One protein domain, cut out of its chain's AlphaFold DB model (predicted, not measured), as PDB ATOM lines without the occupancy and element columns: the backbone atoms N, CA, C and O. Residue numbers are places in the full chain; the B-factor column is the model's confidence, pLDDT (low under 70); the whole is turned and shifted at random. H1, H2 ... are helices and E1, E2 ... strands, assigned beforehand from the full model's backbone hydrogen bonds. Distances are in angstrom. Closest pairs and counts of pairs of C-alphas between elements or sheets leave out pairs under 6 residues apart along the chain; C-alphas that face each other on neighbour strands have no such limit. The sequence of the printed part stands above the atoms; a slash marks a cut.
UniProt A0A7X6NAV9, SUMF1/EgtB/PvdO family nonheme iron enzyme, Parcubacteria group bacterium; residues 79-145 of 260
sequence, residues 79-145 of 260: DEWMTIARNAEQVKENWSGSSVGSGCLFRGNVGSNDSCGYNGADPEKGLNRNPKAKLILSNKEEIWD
ATOM      1  N   ASP A  79     -21.047 -51.884  34.582       98.69
ATOM      2  CA  ASP A  79     -20.546 -50.872  35.510       98.69
ATOM      3  C   ASP A  79     -19.209 -50.287  35.041       98.69
ATOM      4  O   ASP A  79     -19.016 -49.071  35.078       98.69
ATOM      5  N   GLU A  80     -18.299 -51.115  34.524       98.81
ATOM      6  CA  GLU A  80     -17.034 -50.654  33.942       98.81
ATOM      7  C   GLU A  80     -17.260 -49.848  32.660       98.81
ATOM      8  O   GLU A  80     -16.693 -48.762  32.507       98.81
ATOM      9  N   TRP A  81     -18.128 -50.326  31.764       98.88
ATOM     10  CA  TRP A  81     -18.504 -49.601  30.549       98.88
ATOM     11  C   TRP A  81     -19.067 -48.221  30.885       98.88
ATOM     12  O   TRP A  81     -18.613 -47.200  30.364       98.88
ATOM     13  N   MET A  82     -20.048 -48.177  31.785       98.81
ATOM     14  CA  MET A  82     -20.706 -46.943  32.193       98.81
ATOM     15  C   MET A  82     -19.753 -46.026  32.951       98.81
ATOM     16  O   MET A  82     -19.823 -44.815  32.763       98.81
ATOM     17  N   THR A  83     -18.808 -46.562  33.725       98.62
ATOM     18  CA  THR A  83     -17.741 -45.766  34.348       98.62
ATOM     19  C   THR A  83     -16.908 -45.044  33.292       98.62
ATOM     20  O   THR A  83     -16.673 -43.840  33.412       98.62
ATOM     21  N   ILE A  84     -16.513 -45.737  32.221       98.81
ATOM     22  CA  ILE A  84     -15.757 -45.139  31.114       98.81
ATOM     23  C   ILE A  84     -16.610 -44.098  30.378       98.81
ATOM     24  O   ILE A  84     -16.164 -42.964  30.195       98.81
ATOM     25  N   ALA A  85     -17.839 -44.446  29.990       98.81
ATOM     26  CA  ALA A  85     -18.731 -43.557  29.245       98.81
ATOM     27  C   ALA A  85     -19.072 -42.284  30.041       98.81
ATOM     28  O   ALA A  85     -18.980 -41.173  29.514       98.81
ATOM     29  N   ARG A  86     -19.387 -42.424  31.337       98.75
ATOM     30  CA  ARG A  86     -19.655 -41.304  32.253       98.75
ATOM     31  C   ARG A  86     -18.420 -40.454  32.516       98.75
ATOM     32  O   ARG A  86     -18.550 -39.253  32.711       98.75
ATOM     33  N   ASN A  87     -17.225 -41.037  32.506       98.88
ATOM     34  CA  ASN A  87     -15.997 -40.254  32.582       98.88
ATOM     35  C   ASN A  87     -15.792 -39.430  31.302       98.88
ATOM     36  O   ASN A  87     -15.556 -38.225  31.371       98.88
ATOM     37  N   ALA A  88     -15.936 -40.071  30.141       98.81
ATOM     38  CA  ALA A  88     -15.718 -39.456  28.838       98.81
ATOM     39  C   ALA A  88     -16.696 -38.308  28.542       98.81
ATOM     40  O   ALA A  88     -16.279 -37.281  28.004       98.81
ATOM     41  N   GLU A  89     -17.975 -38.425  28.912       98.69
ATOM     42  CA  GLU A  89     -18.952 -37.348  28.690       98.69
ATOM     43  C   GLU A  89     -18.651 -36.077  29.510       98.69
ATOM     44  O   GLU A  89     -19.127 -35.003  29.155       98.69
ATOM     45  N   GLN A  90     -17.825 -36.156  30.559       98.75
ATOM     46  CA  GLN A  90     -17.400 -35.000  31.366       98.75
ATOM     47  C   GLN A  90     -16.123 -34.323  30.836       98.75
ATOM     48  O   GLN A  90     -15.640 -33.352  31.419       98.75
ATOM     49  N   VAL A  91     -15.560 -34.810  29.727       98.81
ATOM     50  CA  VAL A  91     -14.330 -34.280  29.126       98.81
ATOM     51  C   VAL A  91     -14.685 -33.455  27.894       98.81
ATOM     52  O   VAL A  91     -15.128 -33.990  26.881       98.81
ATOM     53  N   LYS A  92     -14.479 -32.134  27.966       98.75
ATOM     54  CA  LYS A  92     -14.873 -31.172  26.916       98.75
ATOM     55  C   LYS A  92     -14.283 -31.481  25.535       98.75
ATOM     56  O   LYS A  92     -14.905 -31.153  24.532       98.75
ATOM     57  N   GLU A  93     -13.105 -32.101  25.482       98.62
ATOM     58  CA  GLU A  93     -12.411 -32.466  24.244       98.62
ATOM     59  C   GLU A  93     -13.149 -33.550  23.443       98.62
ATOM     60  O   GLU A  93     -12.901 -33.689  22.250       98.62
ATOM     61  N   ASN A  94     -14.080 -34.275  24.071       98.81
ATOM     62  CA  ASN A  94     -14.912 -35.284  23.413       98.81
ATOM     63  C   ASN A  94     -16.191 -34.712  22.785       98.81
ATOM     64  O   ASN A  94     -16.967 -35.457  22.188       98.81
ATOM     65  N   TRP A  95     -16.442 -33.412  22.958       98.81
ATOM     66  CA  TRP A  95     -17.646 -32.743  22.483       98.81
ATOM     67  C   TRP A  95     -17.341 -31.887  21.263       98.81
ATOM     68  O   TRP A  95     -16.404 -31.085  21.266       98.81
ATOM     69  N   SER A  96     -18.191 -31.969  20.240       98.56
ATOM     70  CA  SER A  96     -18.029 -31.170  19.021       98.56
ATOM     71  C   SER A  96     -18.091 -29.660  19.273       98.56
ATOM     72  O   SER A  96     -17.532 -28.888  18.500       98.56
ATOM     73  N   GLY A  97     -18.754 -29.228  20.351       98.31
ATOM     74  CA  GLY A  97     -18.806 -27.832  20.789       98.31
ATOM     75  C   GLY A  97     -17.650 -27.395  21.696       98.31
ATOM     76  O   GLY A  97     -17.674 -26.272  22.192       98.31
ATOM     77  N   SER A  98     -16.649 -28.250  21.948       96.81
ATOM     78  CA  SER A  98     -15.501 -27.965  22.837       96.81
ATOM     79  C   SER A  98     -15.873 -27.595  24.285       96.81
ATOM     80  O   SER A  98     -15.078 -27.001  25.017       96.81
ATOM     81  N   SER A  99     -17.083 -27.957  24.711       98.38
ATOM     82  CA  SER A  99     -17.608 -27.818  26.068       98.38
ATOM     83  C   SER A  99     -18.551 -28.982  26.347       98.38
ATOM     84  O   SER A  99     -19.289 -29.395  25.454       98.38
ATOM     85  N   VAL A 100     -18.565 -29.474  27.587       98.69
ATOM     86  CA  VAL A 100     -19.483 -30.537  28.020       98.69
ATOM     87  C   VAL A 100     -20.930 -30.136  27.719       98.69
ATOM     88  O   VAL A 100     -21.336 -29.012  28.019       98.69
ATOM     89  N   GLY A 101     -21.689 -31.036  27.090       98.31
ATOM     90  CA  GLY A 101     -23.078 -30.805  26.685       98.31
ATOM     91  C   GLY A 101     -23.268 -29.933  25.438       98.31
ATOM     92  O   GLY A 101     -24.404 -29.760  25.003       98.31
ATOM     93  N   SER A 102     -22.202 -29.368  24.858       98.38
ATOM     94  CA  SER A 102     -22.295 -28.507  23.674       98.38
ATOM     95  C   SER A 102     -22.069 -29.296  22.387       98.38
ATOM     96  O   SER A 102     -21.036 -29.947  22.209       98.38
ATOM     97  N   GLY A 103     -23.031 -29.220  21.467       98.38
ATOM     98  CA  GLY A 103     -23.056 -30.076  20.284       98.38
ATOM     99  C   GLY A 103     -23.368 -31.519  20.677       98.38
ATOM    100  O   GLY A 103     -24.364 -31.769  21.357       98.38
ATOM    101  N   CYS A 104     -22.521 -32.458  20.269       98.62
ATOM    102  CA  CYS A 104     -22.651 -33.860  20.651       98.62
ATOM    103  C   CYS A 104     -21.308 -34.488  21.028       98.62
ATOM    104  O   CYS A 104     -20.242 -34.049  20.589       98.62
ATOM    105  N   LEU A 105     -21.394 -35.528  21.856       98.81
ATOM    106  CA  LEU A 105     -20.303 -36.440  22.147       98.81
ATOM    107  C   LEU A 105     -19.949 -37.218  20.877       98.81
ATOM    108  O   LEU A 105     -20.837 -37.604  20.109       98.81
ATOM    109  N   PHE A 106     -18.659 -37.437  20.641       98.81
ATOM    110  CA  PHE A 106     -18.214 -38.192  19.474       98.81
ATOM    111  C   PHE A 106     -18.734 -39.635  19.495       98.81
ATOM    112  O   PHE A 106     -18.681 -40.323  20.514       98.81
ATOM    113  N   ARG A 107     -19.251 -40.072  18.343       98.19
ATOM    114  CA  ARG A 107     -19.883 -41.381  18.131       98.19
ATOM    115  C   ARG A 107     -19.006 -42.374  17.368       98.19
ATOM    116  O   ARG A 107     -19.429 -43.506  17.193       98.19
ATOM    117  N   GLY A 108     -17.826 -41.968  16.904       98.25
ATOM    118  CA  GLY A 108     -16.937 -42.844  16.141       98.25
ATOM    119  C   GLY A 108     -17.367 -43.082  14.690       98.25
ATOM    120  O   GLY A 108     -18.033 -42.236  14.083       98.25
ATOM    121  N   ASN A 109     -16.918 -44.213  14.126       98.06
ATOM    122  CA  ASN A 109     -17.304 -44.655  12.786       98.06
ATOM    123  C   ASN A 109     -18.720 -45.221  12.857       98.06
ATOM    124  O   ASN A 109     -18.941 -46.237  13.521       98.06
ATOM    125  N   VAL A 110     -19.670 -44.545  12.218       97.88
ATOM    126  CA  VAL A 110     -21.107 -44.859  12.316       97.88
ATOM    127  C   VAL A 110     -21.833 -44.720  10.978       97.88
ATOM    128  O   VAL A 110     -23.058 -44.801  10.940       97.88
ATOM    129  N   GLY A 111     -21.097 -44.487   9.888       97.19
ATOM    130  CA  GLY A 111     -21.655 -44.434   8.534       97.19
ATOM    131  C   GLY A 111     -22.230 -43.067   8.156       97.19
ATOM    132  O   GLY A 111     -22.534 -42.826   6.988       97.19
ATOM    133  N   SER A 112     -22.296 -42.124   9.104       95.56
ATOM    134  CA  SER A 112     -22.676 -40.726   8.872       95.56
ATOM    135  C   SER A 112     -21.475 -39.784   8.966       95.56
ATOM    136  O   SER A 112     -20.613 -39.932   9.825       95.56
ATOM    137  N   ASN A 113     -21.431 -38.760   8.108       97.00
ATOM    138  CA  ASN A 113     -20.450 -37.674   8.191       97.00
ATOM    139  C   ASN A 113     -21.118 -36.409   8.744       97.00
ATOM    140  O   ASN A 113     -21.704 -35.628   7.998       97.00
ATOM    141  N   ASP A 114     -21.022 -36.207  10.057       96.81
ATOM    142  CA  ASP A 114     -21.598 -35.056  10.763       96.81
ATOM    143  C   ASP A 114     -20.605 -34.481  11.793       96.81
ATOM    144  O   ASP A 114     -19.413 -34.779  11.741       96.81
ATOM    145  N   SER A 115     -21.029 -33.613  12.716       96.94
ATOM    146  CA  SER A 115     -20.125 -33.027  13.721       96.94
ATOM    147  C   SER A 115     -19.538 -34.047  14.707       96.94
ATOM    148  O   SER A 115     -18.505 -33.770  15.313       96.94
ATOM    149  N   CYS A 116     -20.156 -35.219  14.854       97.06
ATOM    150  CA  CYS A 116     -19.897 -36.179  15.929       97.06
ATOM    151  C   CYS A 116     -19.652 -37.611  15.450       97.06
ATOM    152  O   CYS A 116     -18.964 -38.357  16.138       97.06
ATOM    153  N   GLY A 117     -20.141 -37.981  14.270       98.06
ATOM    154  CA  GLY A 117     -19.810 -39.212  13.557       98.06
ATOM    155  C   GLY A 117     -18.872 -38.974  12.373       98.06
ATOM    156  O   GLY A 117     -18.615 -37.833  11.961       98.06
ATOM    157  N   TYR A 118     -18.343 -40.069  11.839       98.19
ATOM    158  CA  TYR A 118     -17.718 -40.121  10.520       98.19
ATOM    159  C   TYR A 118     -18.035 -41.456   9.825       98.19
ATOM    160  O   TYR A 118     -18.528 -42.395  10.455       98.19
ATOM    161  N   ASN A 119     -17.754 -41.511   8.525       97.62
ATOM    162  CA  ASN A 119     -17.878 -42.696   7.681       97.62
ATOM    163  C   ASN A 119     -16.487 -43.078   7.146       97.62
ATOM    164  O   ASN A 119     -15.965 -42.425   6.237       97.62
ATOM    165  N   GLY A 120     -15.865 -44.051   7.812       95.12
ATOM    166  CA  GLY A 120     -14.563 -44.621   7.469       95.12
ATOM    167  C   GLY A 120     -14.691 -45.941   6.704       95.12
ATOM    168  O   GLY A 120     -15.688 -46.198   6.042       95.12
ATOM    169  N   ALA A 121     -13.661 -46.786   6.781       93.44
ATOM    170  CA  ALA A 121     -13.776 -48.180   6.340       93.44
ATOM    171  C   ALA A 121     -14.636 -49.006   7.318       93.44
ATOM    172  O   ALA A 121     -14.734 -48.650   8.487       93.44
ATOM    173  N   ASP A 122     -15.190 -50.135   6.866       92.38
ATOM    174  CA  ASP A 122     -16.149 -50.936   7.640       92.38
ATOM    175  C   ASP A 122     -15.618 -52.343   7.986       92.38
ATOM    176  O   ASP A 122     -15.616 -53.237   7.126       92.38
ATOM    177  N   PRO A 123     -15.221 -52.601   9.245       92.88
ATOM    178  CA  PRO A 123     -14.850 -51.638  10.292       92.88
ATOM    179  C   PRO A 123     -13.533 -50.904   9.986       92.88
ATOM    180  O   PRO A 123     -12.714 -51.352   9.180       92.88
ATOM    181  N   GLU A 124     -13.273 -49.810  10.702       93.81
ATOM    182  CA  GLU A 124     -12.050 -49.021  10.564       93.81
ATOM    183  C   GLU A 124     -10.980 -49.476  11.570       93.81
ATOM    184  O   GLU A 124     -11.253 -49.750  12.742       93.81
ATOM    185  N   LYS A 125      -9.723 -49.510  11.125       92.12
ATOM    186  CA  LYS A 125      -8.537 -49.806  11.941       92.12
ATOM    187  C   LYS A 125      -7.345 -48.957  11.491       92.12
ATOM    188  O   LYS A 125      -7.393 -48.271  10.474       92.12
ATOM    189  N   GLY A 126      -6.256 -49.027  12.240       91.31
ATOM    190  CA  GLY A 126      -4.986 -48.370  11.952       91.31
ATOM    191  C   GLY A 126      -4.749 -47.093  12.759       91.31
ATOM    192  O   GLY A 126      -5.552 -46.673  13.591       91.31
ATOM    193  N   LEU A 127      -3.591 -46.474  12.513       92.00
ATOM    194  CA  LEU A 127      -3.144 -45.273  13.228       92.00
ATOM    195  C   LEU A 127      -3.761 -43.970  12.701       92.00
ATOM    196  O   LEU A 127      -3.857 -42.999  13.443       92.00
ATOM    197  N   ASN A 128      -4.179 -43.943  11.435       90.94
ATOM    198  CA  ASN A 128      -4.613 -42.724  10.743       90.94
ATOM    199  C   ASN A 128      -6.138 -42.540  10.762       90.94
ATOM    200  O   ASN A 128      -6.712 -42.009   9.813       90.94
ATOM    201  N   ARG A 129      -6.791 -43.021  11.822       93.56
ATOM    202  CA  ARG A 129      -8.246 -42.965  11.974       93.56
ATOM    203  C   ARG A 129      -8.730 -41.573  12.330       93.56
ATOM    204  O   ARG A 129      -7.982 -40.750  12.866       93.56
ATOM    205  N   ASN A 130     -10.005 -41.322  12.061       97.56
ATOM    206  CA  ASN A 130     -10.623 -40.054  12.412       97.56
ATOM    207  C   ASN A 130     -10.526 -39.813  13.938       97.56
ATOM    208  O   ASN A 130     -10.823 -40.722  14.717       97.56
ATOM    209  N   PRO A 131     -10.179 -38.598  14.405       97.06
ATOM    210  CA  PRO A 131     -10.118 -38.293  15.835       97.06
ATOM    211  C   PRO A 131     -11.422 -38.541  16.605       97.06
ATOM    212  O   PRO A 131     -11.375 -38.706  17.815       97.06
ATOM    213  N   LYS A 132     -12.578 -38.600  15.934       98.25
ATOM    214  CA  LYS A 132     -13.866 -38.938  16.562       98.25
ATOM    215  C   LYS A 132     -13.986 -40.411  16.973       98.25
ATOM    216  O   LYS A 132     -14.932 -40.757  17.667       98.25
ATOM    217  N   ALA A 133     -13.064 -41.278  16.545       98.06
ATOM    218  CA  ALA A 133     -13.009 -42.694  16.926       98.06
ATOM    219  C   ALA A 133     -12.537 -42.919  18.372       98.06
ATOM    220  O   ALA A 133     -12.629 -44.032  18.888       98.06
ATOM    221  N   LYS A 134     -11.983 -41.882  19.012       97.94
ATOM    222  CA  LYS A 134     -11.479 -41.945  20.382       97.94
ATOM    223  C   LYS A 134     -12.243 -41.002  21.293       97.94
ATOM    224  O   LYS A 134     -12.610 -39.897  20.898       97.94
ATOM    225  N   LEU A 135     -12.377 -41.421  22.543       98.69
ATOM    226  CA  LEU A 135     -12.747 -40.567  23.658       98.69
ATOM    227  C   LEU A 135     -11.550 -40.444  24.603       98.69
ATOM    228  O   LEU A 135     -10.836 -41.410  24.869       98.69
ATOM    229  N   ILE A 136     -11.323 -39.237  25.102       98.69
ATOM    230  CA  ILE A 136     -10.298 -38.909  26.088       98.69
ATOM    231  C   ILE A 136     -10.929 -38.991  27.476       98.69
ATOM    232  O   ILE A 136     -12.019 -38.471  27.709       98.69
ATOM    233  N   LEU A 137     -10.235 -39.627  28.407       98.69
ATOM    234  CA  LEU A 137     -10.641 -39.733  29.799       98.69
ATOM    235  C   LEU A 137     -10.046 -38.585  30.624       98.69
ATOM    236  O   LEU A 137      -9.089 -37.913  30.235       98.69
ATOM    237  N   SER A 138     -10.609 -38.351  31.803       98.44
ATOM    238  CA  SER A 138     -10.164 -37.313  32.748       98.44
ATOM    239  C   SER A 138      -8.680 -37.422  33.134       98.44
ATOM    240  O   SER A 138      -8.033 -36.404  33.375       98.44
ATOM    241  N   ASN A 139      -8.119 -38.636  33.117       98.12
ATOM    242  CA  ASN A 139      -6.698 -38.915  33.340       98.12
ATOM    243  C   ASN A 139      -5.830 -38.776  32.071       98.12
ATOM    244  O   ASN A 139      -4.661 -39.139  32.102       98.12
ATOM    245  N   LYS A 140      -6.385 -38.244  30.974       98.19
ATOM    246  CA  LYS A 140      -5.752 -38.068  29.654       98.19
ATOM    247  C   LYS A 140      -5.438 -39.354  28.894       98.19
ATOM    248  O   LYS A 140      -4.945 -39.267  27.772       98.19
ATOM    249  N   GLU A 141      -5.790 -40.512  29.444       98.25
ATOM    250  CA  GLU A 141      -5.814 -41.743  28.666       98.25
ATOM    251  C   GLU A 141      -6.886 -41.665  27.583       98.25
ATOM    252  O   GLU A 141      -7.861 -40.916  27.675       98.25
ATOM    253  N   GLU A 142      -6.700 -42.454  26.538       98.00
ATOM    254  CA  GLU A 142      -7.641 -42.539  25.429       98.00
ATOM    255  C   GLU A 142      -8.276 -43.918  25.418       98.00
ATOM    256  O   GLU A 142      -7.583 -44.923  25.594       98.00
ATOM    257  N   ILE A 143      -9.562 -43.968  25.106       98.56
ATOM    258  CA  ILE A 143     -10.283 -45.189  24.783       98.56
ATOM    259  C   ILE A 143     -10.831 -45.072  23.368       98.56
ATOM    260  O   ILE A 143     -11.362 -44.035  22.974       98.56
ATOM    261  N   TRP A 144     -10.650 -46.123  22.586       98.50
ATOM    262  CA  TRP A 144     -11.020 -46.148  21.179       98.50
ATOM    263  C   TRP A 144     -12.206 -47.074  20.962       98.50
ATOM    264  O   TRP A 144     -12.328 -48.088  21.657       98.50
ATOM    265  N   ASP A 145     -13.064 -46.696  20.015       97.81
ATOM    266  CA  ASP A 145     -14.144 -47.531  19.477       97.81
ATOM    267  C   ASP A 145     -15.161 -47.998  20.538       97.81
ATOM    268  O   ASP A 145     -15.836 -49.002  20.374       97.81
TER     269      ASP A 145
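Overview. This is residues 79 to 145 of the 260 residues of the protein "SUMF1/EgtB/PvdO family nonheme iron enzyme" of Parcubacteria group bacterium (UniProt A0A7X6NAV9). Little regular structure is present: a small two-stranded hairpin, E1 and E2, has the helix H1 near it, and long loops, residues 89 to 133, make much of the rest. The 67 printed residues run H1, E1, E2, with 16 in named elements; the class is mixed, and the sheet is antiparallel. The whole is compact and rounded, spanning 28 by 24 by 20 A, with a radius of gyration of the C-alphas of 11.7 A.

Along the chain. E1 is residues 134 to 136 and E2 is residues 142 to 144, with C-alpha 144 at (-11.020, -46.148, 21.179). H1, residues 79 to 88, is 14.1 A long and begins at C-alpha 79 (-20.546, -50.872, 35.510).

Arrangement. E1 and E2 form an antiparallel hairpin at 156 degrees; N 135 and O 143 are within hydrogen-bond range at 2.8 A. The closest C-alphas of H1 and E1, Ala 88 and Leu 135, are 6.1 A apart. H1 and E2 are only just apart, closest 8.4 A. In H1 every O i to N i+4 pair is within hydrogen-bond range. Residues 108 to 109 pair with 117 to 118, parallel.

Size, cuts and confidence. The C-alphas farthest apart, Asp 79 and Asn 128, are 30.6 A apart. The printed part has no cut. The link H1 to E1 is long. No printed residue is under 70 in pLDDT.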